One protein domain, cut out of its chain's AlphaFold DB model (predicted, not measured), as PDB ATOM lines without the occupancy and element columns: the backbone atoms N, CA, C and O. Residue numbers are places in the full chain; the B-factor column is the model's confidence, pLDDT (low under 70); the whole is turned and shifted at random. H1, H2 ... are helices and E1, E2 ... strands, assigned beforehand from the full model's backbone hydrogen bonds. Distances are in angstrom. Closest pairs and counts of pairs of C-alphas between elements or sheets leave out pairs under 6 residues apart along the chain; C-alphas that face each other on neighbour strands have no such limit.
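Overview. This is residues 362 to 531 of the 801 residues of an uncharacterized protein of Bythopirellula polymerisocia (UniProt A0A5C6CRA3). Three small antiparallel sheets form a stack, partly face to face: the sheet E5 E6 E7 E8 is in the middle, with the sheet E1 E2 E3 E4 over one face, chiefly near E1, E2 and E5, and the sheet E9 E10 E11 over the other. Helix H1 packs on the middle sheet near E8, while H2 reaches outward near one end of the third sheet. The printed part has 170 residues, with two named helices and eleven named strands in the order E1 E2 E3 E4 H1 E5 E6 E7 E8 H2 E9 E10 E11, and each sheet follows the order of its strands along the chain. The class is mixed, helices and strands, with 84 residues in named elements, under half of those printed. The whole is compact, with a radius of gyration of the C-alphas of 16.3 A and spans of 49 by 43 by 28 A.

Arrangement. The strongly twisted sheet of E5, residues 445 to 448, E6, residues 454 to 458, E7, residues 463 to 467, and E8, residues 473 to 477, is a meander, each strand the antiparallel neighbour of the one before. N 447 and O 455 are 2.8 A apart across E5 and E6, N 465 and O 456 are 2.9 A apart across E6 and E7, and N 466 and O 474 are 2.9 A apart across E7 and E8, each within hydrogen-bond range. H1, residues 426 to 433, is on this sheet at a height of 9.6 A and only just over E7, with 3 of its C-alphas falling on that strand; it runs across the strands, at 68 degrees to E7 on the local plane. The closest C-alphas of H1 and E8 are those of Phe 432 and Phe 473, 6.9 A apart. A second meander, also strongly twisted, holds E1, residues 372 to 375, E2, residues 390 to 395, E3, residues 406 to 411, and E4, residues 421 to 424. Within hydrogen-bond range are N 391 and O 374 at 2.9 A, N 392 and O 409 at 2.8 A, and N 408 and O 421 at 2.8 A. This sheet and that of E5 to E8 are face to face, with strands at 38 degrees; the closest C-alphas of E1 and E5 are those of Ala 372 and Thr 447, 4.6 A apart. The third meander, strongly twisted too, holds E9, residues 497 to 506, E10, residues 511 to 519, and E11, residues 524 to 530. N 503 and O 514 are 3.0 A apart, and N 528 and O 515 are 2.8 A apart, both within hydrogen-bond range. This sheet and that of E5 to E8 are face to face, with strands at 39 degrees; the closest C-alphas of E5 and E9 are those of Thr 447 and Leu 500, 5.8 A apart. E9 bends by 71 degrees at residue 500. H2, residues 479 to 489, only grazes both of these sheets. In H1 and H2 every O i to N i+4 pair is within hydrogen-bond range.

Along the chain. E1 begins at C-alpha 372, (15.258, -1.785, -25.447). E2 is 16.3 A from first to last C-alpha and E3 16.4 A. E7 measures 13.0 A and H2 15.3 A. E9 measures 23.0 A, E10 23.8 A and E11 18.9 A, ending at C-alpha 530, (29.333, -6.802, -34.511).

Size, cuts and confidence. The two C-alphas farthest apart, those of Asn 385 and Gly 490, are 51.2 A apart. The printed part has no cut. The links E1 to E2 and H1 to E5 are long. The mean pLDDT of the printed part is 90.2; residues 436 to 438 are under 70.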
ATOM      1  N   ASP A 362      -0.546 -19.235 -21.198       71.75
ATOM      2  CA  ASP A 362       0.666 -19.470 -21.978       71.75
ATOM      3  C   ASP A 362       1.712 -18.376 -21.720       71.75
ATOM      4  O   ASP A 362       1.365 -17.217 -21.468       71.75
ATOM      5  N   PHE A 363       2.986 -18.760 -21.772       72.12
ATOM      6  CA  PHE A 363       4.127 -17.861 -21.627       72.12
ATOM      7  C   PHE A 363       4.619 -17.327 -22.978       72.12
ATOM      8  O   PHE A 363       5.134 -16.213 -22.991       72.12
ATOM      9  N   SER A 364       4.424 -18.045 -24.095       71.38
ATOM     10  CA  SER A 364       4.836 -17.563 -25.430       71.38
ATOM     11  C   SER A 364       4.027 -16.356 -25.909       71.38
ATOM     12  O   SER A 364       4.522 -15.534 -26.669       71.38
ATOM     13  N   SER A 365       2.792 -16.213 -25.423       81.31
ATOM     14  CA  SER A 365       1.870 -15.141 -25.814       81.31
ATOM     15  C   SER A 365       2.021 -13.834 -25.018       81.31
ATOM     16  O   SER A 365       1.143 -12.968 -25.126       81.31
ATOM     17  N   ARG A 366       3.045 -13.711 -24.160       85.56
ATOM     18  CA  ARG A 366       3.253 -12.582 -23.229       85.56
ATOM     19  C   ARG A 366       4.523 -11.808 -23.556       85.56
ATOM     20  O   ARG A 366       5.472 -12.370 -24.080       85.56
ATOM     21  N   ILE A 367       4.575 -10.549 -23.131       89.81
ATOM     22  CA  ILE A 367       5.825  -9.788 -23.074       89.81
ATOM     23  C   ILE A 367       6.647 -10.305 -21.879       89.81
ATOM     24  O   ILE A 367       6.303 -10.052 -20.725       89.81
ATOM     25  N   ASN A 368       7.729 -11.028 -22.153       87.19
ATOM     26  CA  ASN A 368       8.673 -11.627 -21.201       87.19
ATOM     27  C   ASN A 368      10.136 -11.234 -21.521       87.19
ATOM     28  O   ASN A 368      11.088 -11.884 -21.085       87.19
ATOM     29  N   SER A 369      10.305 -10.139 -22.259       88.69
ATOM     30  CA  SER A 369      11.570  -9.675 -22.819       88.69
ATOM     31  C   SER A 369      12.211  -8.556 -21.998       88.69
ATOM     32  O   SER A 369      11.536  -7.751 -21.350       88.69
ATOM     33  N   GLU A 370      13.539  -8.493 -22.034       91.31
ATOM     34  CA  GLU A 370      14.310  -7.361 -21.526       91.31
ATOM     35  C   GLU A 370      14.174  -6.195 -22.532       91.31
ATOM     36  O   GLU A 370      14.554  -6.357 -23.694       91.31
ATOM     37  N   PRO A 371      13.591  -5.043 -22.144       94.56
ATOM     38  CA  PRO A 371      13.215  -4.001 -23.096       94.56
ATOM     39  C   PRO A 371      14.424  -3.224 -23.627       94.56
ATOM     40  O   PRO A 371      15.316  -2.867 -22.859       94.56
ATOM     41  N   ALA A 372      14.383  -2.823 -24.899       96.69
ATOM     42  CA  ALA A 372      15.258  -1.785 -25.447       96.69
ATOM     43  C   ALA A 372      14.512  -0.445 -25.563       96.69
ATOM     44  O   ALA A 372      13.290  -0.414 -25.709       96.69
ATOM     45  N   VAL A 373      15.230   0.683 -25.491       97.44
ATOM     46  CA  VAL A 373      14.626   2.027 -25.500       97.44
ATOM     47  C   VAL A 373      15.409   2.982 -26.391       97.44
ATOM     48  O   VAL A 373      16.611   3.171 -26.204       97.44
ATOM     49  N   ILE A 374      14.704   3.669 -27.294       97.50
ATOM     50  CA  ILE A 374      15.277   4.745 -28.110       97.50
ATOM     51  C   ILE A 374      14.310   5.920 -28.299       97.50
ATOM     52  O   ILE A 374      13.126   5.749 -28.578       97.50
ATOM     53  N   HIS A 375      14.809   7.149 -28.173       97.56
ATOM     54  CA  HIS A 375      14.003   8.351 -28.399       97.56
ATOM     55  C   HIS A 375      13.726   8.573 -29.891       97.56
ATOM     56  O   HIS A 375      14.633   8.397 -30.712       97.56
ATOM     57  N   THR A 376      12.538   9.076 -30.248       97.12
ATOM     58  CA  THR A 376      12.164   9.334 -31.660       97.12
ATOM     59  C   THR A 376      13.087  10.329 -32.380       97.12
ATOM     60  O   THR A 376      13.139  10.363 -33.604       97.12
ATOM     61  N   SER A 377      13.894  11.112 -31.651       95.88
ATOM     62  CA  SER A 377      14.915  11.986 -32.257       95.88
ATOM     63  C   SER A 377      16.201  11.281 -32.711       95.88
ATOM     64  O   SER A 377      17.030  11.937 -33.340       95.88
ATOM     65  N   ALA A 378      16.425  10.021 -32.328       95.50
ATOM     66  CA  ALA A 378      17.571   9.217 -32.765       95.50
ATOM     67  C   ALA A 378      17.170   8.304 -33.936       95.50
ATOM     68  O   ALA A 378      17.774   8.380 -35.004       95.50
ATOM     69  N   ARG A 379      16.083   7.541 -33.765       95.56
ATOM     70  CA  ARG A 379      15.361   6.809 -34.816       95.56
ATOM     71  C   ARG A 379      13.871   6.918 -34.511       95.56
ATOM     72  O   ARG A 379      13.485   6.640 -33.383       95.56
ATOM     73  N   ASP A 380      13.055   7.308 -35.482       95.75
ATOM     74  CA  ASP A 380      11.588   7.257 -35.386       95.75
ATOM     75  C   ASP A 380      11.111   6.032 -36.173       95.75
ATOM     76  O   ASP A 380      11.437   5.908 -37.358       95.75
ATOM     77  N   PHE A 381      10.418   5.100 -35.516       95.06
ATOM     78  CA  PHE A 381       9.885   3.902 -36.164       95.06
ATOM     79  C   PHE A 381       8.521   4.146 -36.836       95.06
ATOM     80  O   PHE A 381       8.170   3.388 -37.738       95.06
ATOM     81  N   ASP A 382       7.793   5.217 -36.484       93.88
ATOM     82  CA  ASP A 382       6.582   5.657 -37.201       93.88
ATOM     83  C   ASP A 382       6.736   7.097 -37.741       93.88
ATOM     84  O   ASP A 382       6.054   8.032 -37.304       93.88
ATOM     85  N   PRO A 383       7.591   7.302 -38.762       91.38
ATOM     86  CA  PRO A 383       7.772   8.613 -39.384       91.38
ATOM     87  C   PRO A 383       6.522   9.107 -40.139       91.38
ATOM     88  O   PRO A 383       6.508  10.251 -40.606       91.38
ATOM     89  N   ALA A 384       5.482   8.275 -40.291       92.00
ATOM     90  CA  ALA A 384       4.206   8.668 -40.882       92.00
ATOM     91  C   ALA A 384       3.287   9.365 -39.860       92.00
ATOM     92  O   ALA A 384       2.556  10.287 -40.239       92.00
ATOM     93  N   ASN A 385       3.368   8.995 -38.576       91.69
ATOM     94  CA  ASN A 385       2.608   9.594 -37.474       91.69
ATOM     95  C   ASN A 385       3.538  10.188 -36.388       91.69
ATOM     96  O   ASN A 385       3.467   9.793 -35.222       91.69
ATOM     97  N   PRO A 386       4.390  11.176 -36.732       91.25
ATOM     98  CA  PRO A 386       5.499  11.604 -35.883       91.25
ATOM     99  C   PRO A 386       5.034  12.176 -34.539       91.25
ATOM    100  O   PRO A 386       4.262  13.142 -34.470       91.25
ATOM    101  N   ALA A 387       5.596  11.632 -33.464       94.44
ATOM    102  CA  ALA A 387       5.384  12.075 -32.095       94.44
ATOM    103  C   ALA A 387       6.706  12.059 -31.304       94.44
ATOM    104  O   ALA A 387       7.708  11.483 -31.719       94.44
ATOM    105  N   VAL A 388       6.746  12.772 -30.175       95.94
ATOM    106  CA  VAL A 388       7.972  12.943 -29.375       95.94
ATOM    107  C   VAL A 388       7.852  12.134 -28.094       95.94
ATOM    108  O   VAL A 388       6.936  12.373 -27.307       95.94
ATOM    109  N   GLY A 389       8.779  11.202 -27.893       96.69
ATOM    110  CA  GLY A 389       8.787  10.308 -26.745       96.69
ATOM    111  C   GLY A 389       9.839   9.211 -26.859       96.69
ATOM    112  O   GLY A 389      10.591   9.139 -27.836       96.69
ATOM    113  N   ASP A 390       9.862   8.352 -25.847       98.31
ATOM    114  CA  ASP A 390      10.678   7.142 -25.831       98.31
ATOM    115  C   ASP A 390       9.927   5.985 -26.485       98.31
ATOM    116  O   ASP A 390       8.741   5.774 -26.231       98.31
ATOM    117  N   GLN A 391      10.628   5.212 -27.308       98.19
ATOM    118  CA  GLN A 391      10.100   4.009 -27.935       98.19
ATOM    119  C   GLN A 391      10.536   2.773 -27.138       98.19
ATOM    120  O   GLN A 391      11.686   2.351 -27.200       98.19
ATOM    121  N   ILE A 392       9.549   2.250 -26.412       98.12
ATOM    122  CA  ILE A 392       9.309   0.920 -25.837       98.12
ATOM    123  C   ILE A 392       9.538  -0.303 -26.734       98.12
ATOM    124  O   ILE A 392       8.527  -0.794 -27.222       98.12
ATOM    125  N   ILE A 393      10.751  -0.804 -26.990       98.00
ATOM    126  CA  ILE A 393      10.938  -1.981 -27.867       98.00
ATOM    127  C   ILE A 393      10.972  -3.272 -27.041       98.00
ATOM    128  O   ILE A 393      11.816  -3.424 -26.158       98.00
ATOM    129  N   VAL A 394      10.065  -4.199 -27.341       95.88
ATOM    130  CA  VAL A 394       9.902  -5.496 -26.659       95.88
ATOM    131  C   VAL A 394       9.393  -6.557 -27.635       95.88
ATOM    132  O   VAL A 394       8.876  -6.219 -28.702       95.88
ATOM    133  N   GLU A 395       9.472  -7.835 -27.268       93.56
ATOM    134  CA  GLU A 395       8.781  -8.890 -28.020       93.56
ATOM    135  C   GLU A 395       7.268  -8.621 -28.119       93.56
ATOM    136  O   GLU A 395       6.640  -8.023 -27.235       93.56
ATOM    137  N   GLY A 396       6.681  -9.030 -29.237       92.56
ATOM    138  CA  GLY A 396       5.261  -8.899 -29.492       92.56
ATOM    139  C   GLY A 396       4.451  -9.976 -28.773       92.56
ATOM    140  O   GLY A 396       4.885 -11.108 -28.585       92.56
ATOM    141  N   SER A 397       3.242  -9.606 -28.355       90.06
ATOM    142  CA  SER A 397       2.366 -10.448 -27.537       90.06
ATOM    143  C   SER A 397       0.965 -10.551 -28.130       90.06
ATOM    144  O   SER A 397       0.584  -9.779 -29.019       90.06
ATOM    145  N   LEU A 398       0.143 -11.445 -27.574       87.00
ATOM    146  CA  LEU A 398      -1.260 -11.594 -27.968       87.00
ATOM    147  C   LEU A 398      -2.081 -10.315 -27.729       87.00
ATOM    148  O   LEU A 398      -3.003 -10.031 -28.493       87.00
ATOM    149  N   THR A 399      -1.772  -9.523 -26.691       85.50
ATOM    150  CA  THR A 399      -2.481  -8.247 -26.457       85.50
ATOM    151  C   THR A 399      -1.950  -7.111 -27.327       85.50
ATOM    152  O   THR A 399      -2.735  -6.257 -27.737       85.50
ATOM    153  N   GLY A 400      -0.654  -7.135 -27.663       89.00
ATOM    154  CA  GLY A 400      -0.047  -6.244 -28.651       89.00
ATOM    155  C   GLY A 400      -0.393  -6.601 -30.104       89.00
ATOM    156  O   GLY A 400      -0.147  -5.797 -30.998       89.00
ATOM    157  N   GLY A 401      -0.973  -7.782 -30.349       90.62
ATOM    158  CA  GLY A 401      -1.451  -8.232 -31.657       90.62
ATOM    159  C   GLY A 401      -0.363  -8.687 -32.635       90.62
ATOM    160  O   GLY A 401      -0.613  -8.650 -33.834       90.62
ATOM    161  N   ASN A 402       0.817  -9.078 -32.140       93.00
ATOM    162  CA  ASN A 402       1.994  -9.436 -32.949       93.00
ATOM    163  C   ASN A 402       2.822 -10.544 -32.267       93.00
ATOM    164  O   ASN A 402       4.018 -10.393 -32.038       93.00
ATOM    165  N   GLU A 403       2.159 -11.617 -31.839       90.88
ATOM    166  CA  GLU A 403       2.826 -12.793 -31.262       90.88
ATOM    167  C   GLU A 403       3.904 -13.314 -32.234       90.88
ATOM    168  O   GLU A 403       3.671 -13.374 -33.440       90.88
ATOM    169  N   GLY A 404       5.111 -13.582 -31.724       90.50
ATOM    170  CA  GLY A 404       6.266 -13.982 -32.537       90.50
ATOM    171  C   GLY A 404       6.996 -12.866 -33.302       90.50
ATOM    172  O   GLY A 404       8.019 -13.135 -33.935       90.50
ATOM    173  N   GLY A 405       6.514 -11.620 -33.248       94.88
ATOM    174  CA  GLY A 405       7.188 -10.433 -33.789       94.88
ATOM    175  C   GLY A 405       7.811  -9.538 -32.709       94.88
ATOM    176  O   GLY A 405       7.933  -9.928 -31.549       94.88
ATOM    177  N   VAL A 406       8.171  -8.304 -33.070       97.44
ATOM    178  CA  VAL A 406       8.643  -7.261 -32.136       97.44
ATOM    179  C   VAL A 406       7.738  -6.034 -32.202       97.44
ATOM    180  O   VAL A 406       7.330  -5.593 -33.278       97.44
ATOM    181  N   ASN A 407       7.429  -5.467 -31.036       97.38
ATOM    182  CA  ASN A 407       6.533  -4.329 -30.867       97.38
ATOM    183  C   ASN A 407       7.254  -3.092 -30.332       97.38
ATOM    184  O   ASN A 407       8.176  -3.184 -29.523       97.38
ATOM    185  N   VAL A 408       6.764  -1.924 -30.748       97.94
ATOM    186  CA  VAL A 408       7.240  -0.611 -30.311       97.94
ATOM    187  C   VAL A 408       6.097   0.169 -29.669       97.94
ATOM    188  O   VAL A 408       5.113   0.525 -30.319       97.94
ATOM    189  N   TYR A 409       6.244   0.468 -28.380       97.69
ATOM    190  CA  TYR A 409       5.303   1.264 -27.593       97.69
ATOM    191  C   TYR A 409       5.844   2.681 -27.398       97.69
ATOM    192  O   TYR A 409       6.876   2.868 -26.761       97.69
ATOM    193  N   LEU A 410       5.154   3.700 -27.907       97.75
ATOM    194  CA  LEU A 410       5.587   5.087 -27.730       97.75
ATOM    195  C   LEU A 410       5.090   5.670 -26.398       97.75
ATOM    196  O   LEU A 410       3.887   5.861 -26.204       97.75
ATOM    197  N   ASP A 411       6.016   6.049 -25.519       97.62
ATOM    198  CA  ASP A 411       5.717   6.809 -24.310       97.62
ATOM    199  C   ASP A 411       6.021   8.305 -24.476       97.62
ATOM    200  O   ASP A 411       7.167   8.753 -24.507       97.62
ATOM    201  N   THR A 412       4.950   9.096 -24.526       95.50
ATOM    202  CA  THR A 412       4.977  10.568 -24.597       95.50
ATOM    203  C   THR A 412       4.875  11.241 -23.215       95.50
ATOM    204  O   THR A 412       4.597  12.437 -23.110       95.50
ATOM    205  N   GLY A 413       5.044  10.478 -22.127       91.94
ATOM    206  CA  GLY A 413       4.826  10.916 -20.742       91.94
ATOM    207  C   GLY A 413       3.378  10.759 -20.254       91.94
ATOM    208  O   GLY A 413       3.028  11.238 -19.170       91.94
ATOM    209  N   ALA A 414       2.528  10.083 -21.031       90.69
ATOM    210  CA  ALA A 414       1.100   9.905 -20.766       90.69
ATOM    211  C   ALA A 414       0.805   9.017 -19.529       90.69
ATOM    212  O   ALA A 414       1.703   8.590 -18.789       90.69
ATOM    213  N   LEU A 415      -0.486   8.779 -19.248       87.19
ATOM    214  CA  LEU A 415      -0.905   7.797 -18.234       87.19
ATOM    215  C   LEU A 415      -0.724   6.362 -18.743       87.19
ATOM    216  O   LEU A 415      -0.230   5.519 -18.003       87.19
ATOM    217  N   THR A 416      -1.084   6.123 -19.998       88.00
ATOM    218  CA  THR A 416      -0.939   4.856 -20.718       88.00
ATOM    219  C   THR A 416      -0.340   5.137 -22.090       88.00
ATOM    220  O   THR A 416      -0.506   6.241 -22.615       88.00
ATOM    221  N   VAL A 417       0.328   4.148 -22.676       92.31
ATOM    222  CA  VAL A 417       0.706   4.187 -24.098       92.31
ATOM    223  C   VAL A 417      -0.501   3.838 -24.976       92.31
ATOM    224  O   VAL A 417      -1.518   3.339 -24.483       92.31
ATOM    225  N   THR A 418      -0.420   4.148 -26.268       88.75
ATOM    226  CA  THR A 418      -1.393   3.692 -27.273       88.75
ATOM    227  C   THR A 418      -1.132   2.234 -27.664       88.75
ATOM    228  O   THR A 418      -0.146   1.642 -27.227       88.75
ATOM    229  N   ASP A 419      -2.002   1.662 -28.505       90.44
ATOM    230  CA  ASP A 419      -1.716   0.386 -29.172       90.44
ATOM    231  C   ASP A 419      -0.345   0.489 -29.915       90.44
ATOM    232  O   ASP A 419      -0.020   1.572 -30.424       90.44
ATOM    233  N   PRO A 420       0.491  -0.571 -29.919       95.69
ATOM    234  CA  PRO A 420       1.870  -0.518 -30.413       95.69
ATOM    235  C   PRO A 420       1.972  -0.480 -31.940       95.69
ATOM    236  O   PRO A 420       1.096  -0.971 -32.652       95.69
ATOM    237  N   LEU A 421       3.113   0.004 -32.430       96.75
ATOM    238  CA  LEU A 421       3.587  -0.298 -33.779       96.75
ATOM    239  C   LEU A 421       4.179  -1.716 -33.797       96.75
ATOM    240  O   LEU A 421       4.921  -2.095 -32.890       96.75
ATOM    241  N   HIS A 422       3.892  -2.481 -34.848       96.75
ATOM    242  CA  HIS A 422       4.564  -3.751 -35.133       96.75
ATOM    243  C   HIS A 422       5.827  -3.439 -35.940       96.75
ATOM    244  O   HIS A 422       5.722  -2.923 -37.050       96.75
ATOM    245  N   LEU A 423       7.011  -3.677 -35.369       96.94
ATOM    246  CA  LEU A 423       8.287  -3.368 -36.027       96.94
ATOM    247  C   LEU A 423       8.599  -4.375 -37.133       96.94
ATOM    248  O   LEU A 423       8.990  -4.008 -38.235       96.94
ATOM    249  N   PHE A 424       8.411  -5.644 -36.792       96.94
ATOM    250  CA  PHE A 424       8.413  -6.779 -37.696       96.94
ATOM    251  C   PHE A 424       7.538  -7.882 -37.092       96.94
ATOM    252  O   PHE A 424       7.300  -7.913 -35.878       96.94
ATOM    253  N   SER A 425       7.034  -8.762 -37.945       95.44
ATOM    254  CA  SER A 425       6.180  -9.894 -37.592       95.44
ATOM    255  C   SER A 425       6.970 -11.200 -37.466       95.44
ATOM    256  O   SER A 425       8.121 -11.292 -37.895       95.44
ATOM    257  N   GLU A 426       6.320 -12.242 -36.941       91.69
ATOM    258  CA  GLU A 426       6.836 -13.620 -36.991       91.69
ATOM    259  C   GLU A 426       7.226 -14.041 -38.418       91.69
ATOM    260  O   GLU A 426       8.258 -14.680 -38.618       91.69
ATOM    261  N   ALA A 427       6.424 -13.660 -39.418       89.94
ATOM    262  CA  ALA A 427       6.671 -14.014 -40.813       89.94
ATOM    263  C   ALA A 427       7.933 -13.339 -41.374       89.94
ATOM    264  O   ALA A 427       8.653 -13.964 -42.150       89.94
ATOM    265  N   ASP A 428       8.232 -12.107 -40.954       93.12
ATOM    266  CA  ASP A 428       9.426 -11.381 -41.397       93.12
ATOM    267  C   ASP A 428      10.704 -12.026 -40.841       93.12
ATOM    268  O   ASP A 428      11.643 -12.291 -41.595       93.12
ATOM    269  N   PHE A 429      10.733 -12.344 -39.538       92.44
ATOM    270  CA  PHE A 429      11.906 -12.975 -38.925       92.44
ATOM    271  C   PHE A 429      12.108 -14.419 -39.403       92.44
ATOM    272  O   PHE A 429      13.218 -14.780 -39.793       92.44
ATOM    273  N   ARG A 430      11.045 -15.238 -39.470       87.50
ATOM    274  CA  ARG A 430      11.136 -16.594 -40.047       87.50
ATOM    275  C   ARG A 430      11.504 -16.576 -41.524       87.50
ATOM    276  O   ARG A 430      12.259 -17.432 -41.971       87.50
ATOM    277  N   GLY A 431      10.999 -15.603 -42.282       86.12
ATOM    278  CA  GLY A 431      11.364 -15.404 -43.682       86.12
ATOM    279  C   GLY A 431      12.846 -15.068 -43.856       86.12
ATOM    280  O   GLY A 431      13.447 -15.479 -44.846       86.12
ATOM    281  N   PHE A 432      13.457 -14.378 -42.891       90.75
ATOM    282  CA  PHE A 432      14.898 -14.131 -42.838       90.75
ATOM    283  C   PHE A 432      15.694 -15.383 -42.417       90.75
ATOM    284  O   PHE A 432      16.523 -15.846 -43.200       90.75
ATOM    285  N   ALA A 433      15.414 -15.949 -41.238       87.25
ATOM    286  CA  ALA A 433      16.153 -17.065 -40.628       87.25
ATOM    287  C   ALA A 433      15.836 -18.455 -41.235       87.25
ATOM    288  O   ALA A 433      16.438 -19.457 -40.865       87.25
ATOM    289  N   GLU A 434      14.870 -18.524 -42.155       81.62
ATOM    290  CA  GLU A 434      14.399 -19.715 -42.891       81.62
ATOM    291  C   GLU A 434      13.918 -20.907 -42.051       81.62
ATOM    292  O   GLU A 434      13.782 -22.013 -42.573       81.62
ATOM    293  N   TYR A 435      13.594 -20.692 -40.773       76.50
ATOM    294  CA  TYR A 435      13.207 -21.769 -39.865       76.50
ATOM    295  C   TYR A 435      11.718 -21.784 -39.498       76.50
ATOM    296  O   TYR A 435      11.057 -20.755 -39.310       76.50
ATOM    297  N   ILE A 436      11.193 -22.997 -39.333       66.25
ATOM    298  CA  ILE A 436       9.803 -23.258 -38.979       66.25
ATOM    299  C   ILE A 436       9.793 -24.062 -37.675       66.25
ATOM    300  O   ILE A 436      10.245 -25.197 -37.638       66.25
ATOM    301  N   GLY A 437       9.275 -23.477 -36.598       64.75
ATOM    302  CA  GLY A 437       9.077 -24.155 -35.313       64.75
ATOM    303  C   GLY A 437       7.595 -24.360 -34.993       64.75
ATOM    304  O   GLY A 437       6.737 -23.658 -35.526       64.75
ATOM    305  N   ASP A 438       7.303 -25.289 -34.081       65.38
ATOM    306  CA  ASP A 438       5.957 -25.495 -33.516       65.38
ATOM    307  C   ASP A 438       5.496 -24.336 -32.605       65.38
ATOM    308  O   ASP A 438       4.305 -24.191 -32.325       65.38
ATOM    309  N   SER A 439       6.434 -23.508 -32.141       76.25
ATOM    310  CA  SER A 439       6.215 -22.328 -31.300       76.25
ATOM    311  C   SER A 439       6.685 -21.059 -32.012       76.25
ATOM    312  O   SER A 439       7.719 -21.079 -32.680       76.25
ATOM    313  N   SER A 440       5.972 -19.941 -31.845       84.56
ATOM    314  CA  SER A 440       6.378 -18.615 -32.348       84.56
ATOM    315  C   SER A 440       7.758 -18.184 -31.816       84.56
ATOM    316  O   SER A 440       8.086 -18.578 -30.695       84.56
ATOM    317  N   PRO A 441       8.565 -17.403 -32.570       89.06
ATOM    318  CA  PRO A 441       9.872 -16.923 -32.114       89.06
ATOM    319  C   PRO A 441       9.755 -16.117 -30.816       89.06
ATOM    320  O   PRO A 441       8.719 -15.497 -30.565       89.06
ATOM    321  N   GLN A 442      10.810 -16.095 -30.004       89.62
ATOM    322  CA  GLN A 442      10.810 -15.363 -28.732       89.62
ATOM    323  C   GLN A 442      12.077 -14.532 -28.570       89.62
ATOM    324  O   GLN A 442      13.181 -15.055 -28.697       89.62
ATOM    325  N   TYR A 443      11.928 -13.252 -28.223       92.44
ATOM    326  CA  TYR A 443      13.037 -12.293 -28.213       92.44
ATOM    327  C   TYR A 443      13.395 -11.905 -26.776       92.44
ATOM    328  O   TYR A 443      13.048 -10.825 -26.306       92.44
ATOM    329  N   LEU A 444      14.051 -12.814 -26.045       86.19
ATOM    330  CA  LEU A 444      14.230 -12.705 -24.587       86.19
ATOM    331  C   LEU A 444      14.963 -11.435 -24.140       86.19
ATOM    332  O   LEU A 444      14.702 -10.920 -23.053       86.19
ATOM    333  N   SER A 445      15.903 -10.952 -24.947       90.12
ATOM    334  CA  SER A 445      16.754  -9.818 -24.612       90.12
ATOM    335  C   SER A 445      16.966  -8.944 -25.845       90.12
ATOM    336  O   SER A 445      17.205  -9.462 -26.940       90.12
ATOM    337  N   LEU A 446      16.842  -7.625 -25.677       95.06
ATOM    338  CA  LEU A 446      16.990  -6.635 -26.742       95.06
ATOM    339  C   LEU A 446      17.811  -5.434 -26.256       95.06
ATOM    340  O   LEU A 446      17.721  -5.019 -25.103       95.06
ATOM    341  N   THR A 447      18.561  -4.807 -27.161       95.94
ATOM    342  CA  THR A 447      19.278  -3.553 -26.892       95.94
ATOM    343  C   THR A 447      19.416  -2.709 -28.158       95.94
ATOM    344  O   THR A 447      19.377  -3.234 -29.268       95.94
ATOM    345  N   THR A 448      19.583  -1.392 -28.029       96.62
ATOM    346  CA  THR A 448      19.762  -0.485 -29.179       96.62
ATOM    347  C   THR A 448      21.036   0.327 -29.064       96.62
ATOM    348  O   THR A 448      21.353   0.835 -27.989       96.62
ATOM    349  N   ASP A 449      21.732   0.524 -30.184       95.69
ATOM    350  CA  ASP A 449      22.837   1.482 -30.237       95.69
ATOM    351  C   ASP A 449      22.350   2.940 -30.365       95.69
ATOM    352  O   ASP A 449      21.158   3.240 -30.440       95.69
ATOM    353  N   GLN A 450      23.300   3.880 -30.397       92.69
ATOM    354  CA  GLN A 450      23.013   5.318 -30.431       92.69
ATOM    355  C   GLN A 450      22.374   5.810 -31.743       92.69
ATOM    356  O   GLN A 450      21.881   6.938 -31.774       92.69
ATOM    357  N   VAL A 451      22.399   5.011 -32.819       94.38
ATOM    358  CA  VAL A 451      21.748   5.339 -34.102       94.38
ATOM    359  C   VAL A 451      20.446   4.563 -34.314       94.38
ATOM    360  O   VAL A 451      19.687   4.883 -35.225       94.38
ATOM    361  N   GLY A 452      20.154   3.589 -33.449       95.44
ATOM    362  CA  GLY A 452      18.923   2.814 -33.457       95.44
ATOM    363  C   GLY A 452      18.987   1.518 -34.244       95.44
ATOM    364  O   GLY A 452      17.934   1.044 -34.666       95.44
ATOM    365  N   ASN A 453      20.169   0.927 -34.434       97.31
ATOM    366  CA  ASN A 453      20.234  -0.500 -34.750       97.31
ATOM    367  C   ASN A 453      19.740  -1.281 -33.524       97.31
ATOM    368  O   ASN A 453      20.195  -1.016 -32.408       97.31
ATOM    369  N   LEU A 454      18.804  -2.206 -33.731       98.00
ATOM    370  CA  LEU A 454      18.261  -3.080 -32.694       98.00
ATOM    371  C   LEU A 454      19.031  -4.399 -32.715       98.00
ATOM    372  O   LEU A 454      19.023  -5.088 -33.728       98.00
ATOM    373  N   TYR A 455      19.667  -4.752 -31.608       98.00
ATOM    374  CA  TYR A 455      20.295  -6.051 -31.396       98.00
ATOM    375  C   TYR A 455      19.397  -6.891 -30.497       98.00
ATOM    376  O   TYR A 455      18.859  -6.370 -29.519       98.00
ATOM    377  N   PHE A 456      19.226  -8.168 -30.815       96.38
ATOM    378  CA  PHE A 456      18.340  -9.051 -30.060       96.38
ATOM    379  C   PHE A 456      18.828 -10.499 -30.080       96.38
ATOM    380  O   PHE A 456      19.493 -10.920 -31.027       96.38
ATOM    381  N   HIS A 457      18.483 -11.242 -29.032       93.75
ATOM    382  CA  HIS A 457      18.610 -12.695 -28.984       93.75
ATOM    383  C   HIS A 457      17.262 -13.344 -29.287       93.75
ATOM    384  O   HIS A 457      16.256 -12.915 -28.715       93.75
ATOM    385  N   GLU A 458      17.241 -14.376 -30.129       91.38
ATOM    386  CA  GLU A 458      16.052 -15.199 -30.364       91.38
ATOM    387  C   GLU A 458      16.274 -16.620 -29.820       91.38
ATOM    388  O   GLU A 458      17.278 -17.255 -30.123       91.38
ATOM    389  N   ILE A 459      15.347 -17.093 -28.975       85.56
ATOM    390  CA  ILE A 459      15.526 -18.294 -28.133       85.56
ATOM    391  C   ILE A 459      15.521 -19.603 -28.938       85.56
ATOM    392  O   ILE A 459      16.100 -20.588 -28.502       85.56
ATOM    393  N   GLN A 460      14.817 -19.680 -30.068       81.06
ATOM    394  CA  GLN A 460      14.688 -20.944 -30.805       81.06
ATOM    395  C   GLN A 460      15.885 -21.226 -31.696       81.06
ATOM    396  O   GLN A 460      16.196 -22.387 -31.922       81.06
ATOM    397  N   THR A 461      16.515 -20.176 -32.209       83.69
ATOM    398  CA  THR A 461      17.740 -20.231 -33.011       83.69
ATOM    399  C   THR A 461      19.010 -20.082 -32.171       83.69
ATOM    400  O   THR A 461      20.098 -20.211 -32.730       83.69
ATOM    401  N   ASP A 462      18.870 -19.781 -30.869       86.00
ATOM    402  CA  ASP A 462      19.954 -19.478 -29.919       86.00
ATOM    403  C   ASP A 462      20.993 -18.499 -30.520       86.00
ATOM    404  O   ASP A 462      22.213 -18.621 -30.381       86.00
ATOM    405  N   GLY A 463      20.476 -17.535 -31.290       89.88
ATOM    406  CA  GLY A 463      21.244 -16.638 -32.144       89.88
ATOM    407  C   GLY A 463      21.107 -15.178 -31.728       89.88
ATOM    408  O   GLY A 463      20.058 -14.726 -31.263       89.88
ATOM    409  N   VAL A 464      22.177 -14.410 -31.936       94.62
ATOM    410  CA  VAL A 464      22.190 -12.954 -31.755       94.62
ATOM    411  C   VAL A 464      22.145 -12.288 -33.124       94.62
ATOM    412  O   VAL A 464      22.996 -12.534 -33.981       94.62
ATOM    413  N   PHE A 465      21.180 -11.397 -33.317       96.69
ATOM    414  CA  PHE A 465      20.870 -10.760 -34.594       96.69
ATOM    415  C   PHE A 465      20.873  -9.235 -34.481       96.69
ATOM    416  O   PHE A 465      20.825  -8.666 -33.388       96.69
ATOM    417  N   VAL A 466      20.910  -8.566 -35.634       97.69
ATOM    418  CA  VAL A 466      20.673  -7.126 -35.762       97.69
ATOM    419  C   VAL A 466      19.523  -6.857 -36.731       97.69
ATOM    420  O   VAL A 466      19.461  -7.451 -37.805       97.69
ATOM    421  N   TYR A 467      18.638  -5.935 -36.357       97.88
ATOM    422  CA  TYR A 467      17.679  -5.268 -37.235       97.88
ATOM    423  C   TYR A 467      18.087  -3.797 -37.368       97.88
ATOM    424  O   TYR A 467      17.978  -2.993 -36.431       97.88
ATOM    425  N   ASP A 468      18.642  -3.448 -38.521       96.44
ATOM    426  CA  ASP A 468      19.370  -2.195 -38.693       96.44
ATOM    427  C   ASP A 468      18.463  -0.976 -38.946       96.44
ATOM    428  O   ASP A 468      17.233  -1.070 -39.032       96.44
ATOM    429  N   THR A 469      19.071   0.209 -39.060       95.31
ATOM    430  CA  THR A 469      18.355   1.469 -39.358       95.31
ATOM    431  C   THR A 469      17.622   1.509 -40.708       95.31
ATOM    432  O   THR A 469      16.741   2.353 -40.873       95.31
ATOM    433  N   GLN A 470      17.933   0.612 -41.648       94.50
ATOM    434  CA  GLN A 470      17.261   0.477 -42.948       94.50
ATOM    435  C   GLN A 470      16.154  -0.589 -42.940       94.50
ATOM    436  O   GLN A 470      15.398  -0.679 -43.903       94.50
ATOM    437  N   GLY A 471      16.026  -1.347 -41.848       94.81
ATOM    438  CA  GLY A 471      15.040  -2.412 -41.687       94.81
ATOM    439  C   GLY A 471      15.508  -3.775 -42.198       94.81
ATOM    440  O   GLY A 471      14.678  -4.626 -42.507       94.81
ATOM    441  N   ARG A 472      16.827  -3.974 -42.310       96.06
ATOM    442  CA  ARG A 472      17.449  -5.225 -42.756       96.06
ATOM    443  C   ARG A 472      17.834  -6.081 -41.556       96.06
ATOM    444  O   ARG A 472      18.342  -5.553 -40.564       96.06
ATOM    445  N   PHE A 473      17.651  -7.392 -41.678       97.44
ATOM    446  CA  PHE A 473      18.152  -8.374 -40.719       97.44
ATOM    447  C   PHE A 473      19.542  -8.884 -41.114       97.44
ATOM    448  O   PHE A 473      19.836  -9.045 -42.299       97.44
ATOM    449  N   ALA A 474      20.373  -9.187 -40.119       96.25
ATOM    450  CA  ALA A 474      21.579  -9.998 -40.279       96.25
ATOM    451  C   ALA A 474      21.926 -10.726 -38.972       96.25
ATOM    452  O   ALA A 474      21.711 -10.200 -37.877       96.25
ATOM    453  N   LYS A 475      22.510 -11.921 -39.085       95.12
ATOM    454  CA  LYS A 475      23.108 -12.650 -37.965       95.12
ATOM    455  C   LYS A 475      24.379 -11.938 -37.499       95.12
ATOM    456  O   LYS A 475      25.263 -11.639 -38.298       95.12
ATOM    457  N   ILE A 476      24.477 -11.697 -36.193       94.50
ATOM    458  CA  ILE A 476      25.705 -11.257 -35.525       94.50
ATOM    459  C   ILE A 476      26.491 -12.484 -35.056       94.50
ATOM    460  O   ILE A 476      27.659 -12.599 -35.408       94.50
ATOM    461  N   ALA A 477      25.855 -13.423 -34.354       92.31
ATOM    462  CA  ALA A 477      26.423 -14.735 -34.038       92.31
ATOM    463  C   ALA A 477      25.337 -15.821 -34.012       92.31
ATOM    464  O   ALA A 477      24.210 -15.534 -33.612       92.31
ATOM    465  N   SER A 478      25.670 -17.047 -34.419       89.69
ATOM    466  CA  SER A 478      24.772 -18.212 -34.343       89.69
ATOM    467  C   SER A 478      25.082 -19.125 -33.151       89.69
ATOM    468  O   SER A 478      26.187 -19.087 -32.600       89.69
ATOM    469  N   GLU A 479      24.136 -20.015 -32.824       87.38
ATOM    470  CA  GLU A 479      24.288 -21.118 -31.858       87.38
ATOM    471  C   GLU A 479      25.626 -21.869 -32.052       87.38
ATOM    472  O   GLU A 479      26.323 -22.206 -31.095       87.38
ATOM    473  N   ALA A 480      26.042 -22.104 -33.302       85.62
ATOM    474  CA  ALA A 480      27.284 -22.814 -33.618       85.62
ATOM    475  C   ALA A 480      28.554 -22.037 -33.204       85.62
ATOM    476  O   ALA A 480      29.519 -22.643 -32.729       85.62
ATOM    477  N   GLU A 481      28.559 -20.708 -33.355       88.94
ATOM    478  CA  GLU A 481      29.670 -19.841 -32.931       88.94
ATOM    479  C   GLU A 481      29.770 -19.766 -31.407       88.94
ATOM    480  O   GLU A 481      30.864 -19.875 -30.839       88.94
ATOM    481  N   HIS A 482      28.614 -19.624 -30.752       87.88
ATOM    482  CA  HIS A 482      28.478 -19.597 -29.298       87.88
ATOM    483  C   HIS A 482      28.990 -20.908 -28.684       87.88
ATOM    484  O   HIS A 482      29.855 -20.896 -27.800       87.88
ATOM    485  N   ASN A 483      28.576 -22.041 -29.252       86.81
ATOM    486  CA  ASN A 483      29.013 -23.370 -28.844       86.81
ATOM    487  C   ASN A 483      30.508 -23.624 -29.064       86.81
ATOM    488  O   ASN A 483      31.173 -24.171 -28.177       86.81
ATOM    489  N   GLU A 484      31.085 -23.211 -30.200       86.75
ATOM    490  CA  GLU A 484      32.537 -23.299 -30.404       86.75
ATOM    491  C   GLU A 484      33.285 -22.496 -29.328       86.75
ATOM    492  O   GLU A 484      34.243 -22.995 -28.724       86.75
ATOM    493  N   PHE A 485      32.825 -21.277 -29.036       87.31
ATOM    494  CA  PHE A 485      33.423 -20.411 -28.027       87.31
ATOM    495  C   PHE A 485      33.321 -20.991 -26.603       87.31
ATOM    496  O   PHE A 485      34.328 -21.017 -25.881       87.31
ATOM    497  N   GLN A 486      32.160 -21.513 -26.200       86.44
ATOM    498  CA  GLN A 486      31.955 -22.172 -24.905       86.44
ATOM    499  C   GLN A 486      32.840 -23.420 -24.746       86.44
ATOM    500  O   GLN A 486      33.582 -23.551 -23.761       86.44
ATOM    501  N   LEU A 487      32.854 -24.302 -25.750       86.75
ATOM    502  CA  LEU A 487      33.679 -25.514 -25.753       86.75
ATOM    503  C   LEU A 487      35.181 -25.191 -25.731       86.75
ATOM    504  O   LEU A 487      35.944 -25.852 -25.018       86.75
ATOM    505  N   ALA A 488      35.619 -24.150 -26.446       85.81
ATOM    506  CA  ALA A 488      37.007 -23.686 -26.434       85.81
ATOM    507  C   ALA A 488      37.436 -23.106 -25.070       85.81
ATOM    508  O   ALA A 488      38.608 -23.215 -24.695       85.81
ATOM    509  N   ASN A 489      36.496 -22.553 -24.295       82.75
ATOM    510  CA  ASN A 489      36.711 -22.116 -22.911       82.75
ATOM    511  C   ASN A 489      36.529 -23.245 -21.868       82.75
ATOM    512  O   ASN A 489      36.841 -23.057 -20.688       82.75
ATOM    513  N   GLY A 490      36.129 -24.445 -22.301       84.88
ATOM    514  CA  GLY A 490      36.111 -25.662 -21.486       84.88
ATOM    515  C   GLY A 490      34.862 -25.853 -20.624       84.88
ATOM    516  O   GLY A 490      34.941 -26.566 -19.618       84.88
ATOM    517  N   VAL A 491      33.741 -25.232 -20.996       82.94
ATOM    518  CA  VAL A 491      32.425 -25.463 -20.379       82.94
ATOM    519  C   VAL A 491      31.538 -26.380 -21.237       82.94
ATOM    520  O   VAL A 491      31.999 -26.957 -22.221       82.94
ATOM    521  N   GLY A 492      30.301 -26.618 -20.784       83.94
ATOM    522  CA  GLY A 492      29.271 -27.284 -21.584       83.94
ATOM    523  C   GLY A 492      28.644 -26.338 -22.608       83.94
ATOM    524  O   GLY A 492      29.071 -25.197 -22.714       83.94
ATOM    525  N   VAL A 493      27.639 -26.846 -23.315       84.00
ATOM    526  CA  VAL A 493      26.828 -26.115 -24.295       84.00
ATOM    527  C   VAL A 493      25.509 -25.679 -23.649       84.00
ATOM    528  O   VAL A 493      24.825 -26.524 -23.060       84.00
ATOM    529  N   ASN A 494      25.208 -24.382 -23.673       79.00
ATOM    530  CA  ASN A 494      23.911 -23.781 -23.330       79.00
ATOM    531  C   ASN A 494      23.981 -22.290 -23.667       79.00
ATOM    532  O   ASN A 494      24.698 -21.528 -23.011       79.00
ATOM    533  N   ASP A 495      23.217 -21.908 -24.678       74.38
ATOM    534  CA  ASP A 495      23.399 -20.675 -25.435       74.38
ATOM    535  C   ASP A 495      22.449 -19.551 -24.970       74.38
ATOM    536  O   ASP A 495      22.257 -18.544 -25.639       74.38
ATOM    537  N   THR A 496      21.909 -19.671 -23.751       78.19
ATOM    538  CA  THR A 496      21.030 -18.672 -23.121       78.19
ATOM    539  C   THR A 496      21.727 -17.302 -22.976       78.19
ATOM    540  O   THR A 496      22.516 -17.086 -22.051       78.19
ATOM    541  N   VAL A 497      21.401 -16.355 -23.864       83.38
ATOM    542  CA  VAL A 497      21.894 -14.962 -23.872       83.38
ATOM    543  C   VAL A 497      20.995 -14.038 -23.038       83.38
ATOM    544  O   VAL A 497      19.789 -13.936 -23.274       83.38
ATOM    545  N   LEU A 498      21.597 -13.319 -22.084       84.06
ATOM    546  CA  LEU A 498      20.905 -12.466 -21.106       84.06
ATOM    547  C   LEU A 498      21.580 -11.088 -20.970       84.06
ATOM    548  O   LEU A 498      22.772 -10.960 -21.236       84.06
ATOM    549  N   ASP A 499      20.863 -10.071 -20.486       86.31
ATOM    550  CA  ASP A 499      21.391  -8.718 -20.226       86.31
ATOM    551  C   ASP A 499      22.133  -8.086 -21.425       86.31
ATOM    552  O   ASP A 499      23.263  -7.597 -21.283       86.31
ATOM    553  N   LEU A 500      21.526  -8.092 -22.620       92.88
ATOM    554  CA  LEU A 500      22.144  -7.502 -23.810       92.88
ATOM    555  C   LEU A 500      22.413  -6.000 -23.627       92.88
ATOM    556  O   LEU A 500      21.512  -5.185 -23.422       92.88
ATOM    557  N   GLN A 501      23.679  -5.610 -23.762       93.94
ATOM    558  CA  GLN A 501      24.119  -4.216 -23.756       93.94
ATOM    559  C   GLN A 501      25.114  -3.990 -24.892       93.94
ATOM    560  O   GLN A 501      26.052  -4.762 -25.074       93.94
ATOM    561  N   VAL A 502      24.950  -2.901 -25.641       94.81
ATOM    562  CA  VAL A 502      25.867  -2.534 -26.728       94.81
ATOM    563  C   VAL A 502      26.799  -1.396 -26.317       94.81
ATOM    564  O   VAL A 502      26.388  -0.410 -25.700       94.81
ATOM    565  N   ARG A 503      28.076  -1.506 -26.690       91.75
ATOM    566  CA  ARG A 503      29.066  -0.424 -26.580       91.75
ATOM    567  C   ARG A 503      29.912  -0.314 -27.842       91.75
ATOM    568  O   ARG A 503      29.930  -1.214 -28.669       91.75
ATOM    569  N   THR A 504      30.676   0.766 -27.970       92.25
ATOM    570  CA  THR A 504      31.701   0.876 -29.016       92.25
ATOM    571  C   THR A 504      33.026   0.304 -28.516       92.25
ATOM    572  O   THR A 504      33.592   0.808 -27.544       92.25
ATOM    573  N   SER A 505      33.547  -0.709 -29.204       90.12
ATOM    574  CA  SER A 505      34.874  -1.278 -28.957       90.12
ATOM    575  C   SER A 505      35.904  -0.739 -29.954       90.12
ATOM    576  O   SER A 505      35.572  -0.309 -31.061       90.12
ATOM    577  N   ASN A 506      37.173  -0.716 -29.544       89.25
ATOM    578  CA  ASN A 506      38.289  -0.230 -30.358       89.25
ATOM    579  C   ASN A 506      39.181  -1.412 -30.734       89.25
ATOM    580  O   ASN A 506      39.918  -1.918 -29.885       89.25
ATOM    581  N   ILE A 507      39.153  -1.806 -32.003       86.19
ATOM    582  CA  ILE A 507      40.018  -2.852 -32.555       86.19
ATOM    583  C   ILE A 507      41.128  -2.230 -33.425       86.19
ATOM    584  O   ILE A 507      41.105  -1.023 -33.694       86.19
ATOM    585  N   PRO A 508      42.180  -2.979 -33.810       87.06
ATOM    586  CA  PRO A 508      43.314  -2.418 -34.546       87.06
ATOM    587  C   PRO A 508      42.944  -1.883 -35.941       87.06
ATOM    588  O   PRO A 508      43.021  -2.595 -36.931       87.06
ATOM    589  N   GLY A 509      42.616  -0.593 -36.024       88.31
ATOM    590  CA  GLY A 509      42.344   0.121 -37.278       88.31
ATOM    591  C   GLY A 509      41.037   0.910 -37.257       88.31
ATOM    592  O   GLY A 509      40.982   2.000 -37.826       88.31
ATOM    593  N   PHE A 510      40.022   0.416 -36.542       92.81
ATOM    594  CA  PHE A 510      38.678   0.989 -36.532       92.81
ATOM    595  C   PHE A 510      37.898   0.696 -35.241       92.81
ATOM    596  O   PHE A 510      38.329  -0.057 -34.366       92.81
ATOM    597  N   THR A 511      36.743   1.345 -35.113       93.19
ATOM    598  CA  THR A 511      35.763   1.099 -34.051       93.19
ATOM    599  C   THR A 511      34.641   0.217 -34.569       93.19
ATOM    600  O   THR A 511      34.135   0.467 -35.661       93.19
ATOM    601  N   VAL A 512      34.205  -0.733 -33.752       94.06
ATOM    602  CA  VAL A 512      33.106  -1.657 -34.053       94.06
ATOM    603  C   VAL A 512      32.112  -1.646 -32.891       94.06
ATOM    604  O   VAL A 512      32.497  -1.355 -31.753       94.06
ATOM    605  N   ASN A 513      30.835  -1.921 -33.153       95.69
ATOM    606  CA  ASN A 513      29.888  -2.165 -32.069       95.69
ATOM    607  C   ASN A 513      30.221  -3.517 -31.422       95.69
ATOM    608  O   ASN A 513      30.572  -4.480 -32.095       95.69
ATOM    609  N   GLU A 514      30.138  -3.583 -30.104       95.62
ATOM    610  CA  GLU A 514      30.359  -4.786 -29.318       95.62
ATOM    611  C   GLU A 514      29.097  -5.042 -28.507       95.62
ATOM    612  O   GLU A 514      28.720  -4.234 -27.653       95.62
ATOM    613  N   VAL A 515      28.434  -6.144 -28.838       96.19
ATOM    614  CA  VAL A 515      27.217  -6.626 -28.195       96.19
ATOM    615  C   VAL A 515      27.651  -7.528 -27.051       96.19
ATOM    616  O   VAL A 515      28.296  -8.545 -27.281       96.19
ATOM    617  N   ILE A 516      27.377  -7.130 -25.816       93.94
ATOM    618  CA  ILE A 516      27.773  -7.864 -24.614       93.94
ATOM    619  C   ILE A 516      26.531  -8.507 -24.012       93.94
ATOM    620  O   ILE A 516      25.454  -7.915 -24.053       93.94
ATOM    621  N   TYR A 517      26.691  -9.702 -23.455       91.38
ATOM    622  CA  TYR A 517      25.651 -10.448 -22.756       91.38
ATOM    623  C   TYR A 517      26.240 -11.228 -21.577       91.38
ATOM    624  O   TYR A 517      27.441 -11.503 -21.557       91.38
ATOM    625  N   THR A 518      25.408 -11.594 -20.605       85.94
ATOM    626  CA  THR A 518      25.734 -12.588 -19.574       85.94
ATOM    627  C   THR A 518      25.502 -13.980 -20.155       85.94
ATOM    628  O   THR A 518      24.379 -14.307 -20.533       85.94
ATOM    629  N   ASP A 519      26.554 -14.791 -20.217       85.62
ATOM    630  CA  ASP A 519      26.491 -16.201 -20.603       85.62
ATOM    631  C   ASP A 519      26.229 -17.073 -19.362       85.62
ATOM    632  O   ASP A 519      27.017 -17.050 -18.411       85.62
ATOM    633  N   ASP A 520      25.132 -17.836 -19.369       77.25
ATOM    634  CA  ASP A 520      24.677 -18.666 -18.236       77.25
ATOM    635  C   ASP A 520      25.649 -19.815 -17.885       77.25
ATOM    636  O   ASP A 520      25.720 -20.259 -16.737       77.25
ATOM    637  N   THR A 521      26.453 -20.286 -18.843       79.81
ATOM    638  CA  THR A 521      27.337 -21.452 -18.658       79.81
ATOM    639  C   THR A 521      28.767 -21.056 -18.283       79.81
ATOM    640  O   THR A 521      29.434 -21.742 -17.499       79.81
ATOM    641  N   LEU A 522      29.257 -19.950 -18.841       78.94
ATOM    642  CA  LEU A 522      30.520 -19.314 -18.473       78.94
ATOM    643  C   LEU A 522      30.403 -18.492 -17.187       78.94
ATOM    644  O   LEU A 522      31.443 -18.228 -16.574       78.94
ATOM    645  N   ASP A 523      29.177 -18.128 -16.786       77.81
ATOM    646  CA  ASP A 523      28.868 -17.348 -15.582       77.81
ATOM    647  C   ASP A 523      29.594 -15.985 -15.617       77.81
ATOM    648  O   ASP A 523      30.304 -15.572 -14.694       77.81
ATOM    649  N   ALA A 524      29.531 -15.341 -16.791       79.75
ATOM    650  CA  ALA A 524      30.402 -14.232 -17.163       79.75
ATOM    651  C   ALA A 524      29.826 -13.356 -18.292       79.75
ATOM    652  O   ALA A 524      29.161 -13.875 -19.186       79.75
ATOM    653  N   PRO A 525      30.163 -12.050 -18.336       85.38
ATOM    654  CA  PRO A 525      29.942 -11.235 -19.518       85.38
ATOM    655  C   PRO A 525      30.849 -11.683 -20.674       85.38
ATOM    656  O   PRO A 525      32.070 -11.815 -20.517       85.38
ATOM    657  N   VAL A 526      30.252 -11.842 -21.848       88.88
ATOM    658  CA  VAL A 526      30.896 -12.187 -23.118       88.88
ATOM    659  C   VAL A 526      30.568 -11.089 -24.125       88.88
ATOM    660  O   VAL A 526      29.427 -10.651 -24.207       88.88
ATOM    661  N   GLY A 527      31.569 -10.590 -24.854       92.38
ATOM    662  CA  GLY A 527      31.362  -9.617 -25.932       92.38
ATOM    663  C   GLY A 527      31.406 -10.274 -27.308       92.38
ATOM    664  O   GLY A 527      32.289 -11.085 -27.553       92.38
ATOM    665  N   ILE A 528      30.520  -9.877 -28.215       94.69
ATOM    666  CA  ILE A 528      30.523 -10.245 -29.632       94.69
ATOM    667  C   ILE A 528      30.793  -8.976 -30.439       94.69
ATOM    668  O   ILE A 528      30.062  -7.988 -30.335       94.69
ATOM    669  N   LEU A 529      31.850  -8.983 -31.248       94.75
ATOM    670  CA  LEU A 529      32.168  -7.877 -32.148       94.75
ATOM    671  C   LEU A 529      31.220  -7.913 -33.358       94.75
ATOM    672  O   LEU A 529      31.324  -8.787 -34.213       94.75
ATOM    673  N   ALA A 530      30.296  -6.956 -33.425       94.31
ATOM    674  CA  ALA A 530      29.333  -6.802 -34.511       94.31
ATOM    675  C   ALA A 530      29.987  -6.077 -35.700       94.31
ATOM    676  O   ALA A 530      29.799  -4.871 -35.896       94.31
ATOM    677  N   TYR A 531      30.801  -6.820 -36.456       92.69
ATOM    678  CA  TYR A 531      31.362  -6.388 -37.740       92.69
ATOM    679  C   TYR A 531      30.250  -6.030 -38.741       92.69
ATOM    680  O   TYR A 531      29.078  -6.359 -38.545       92.69
TER     681      TYR A 531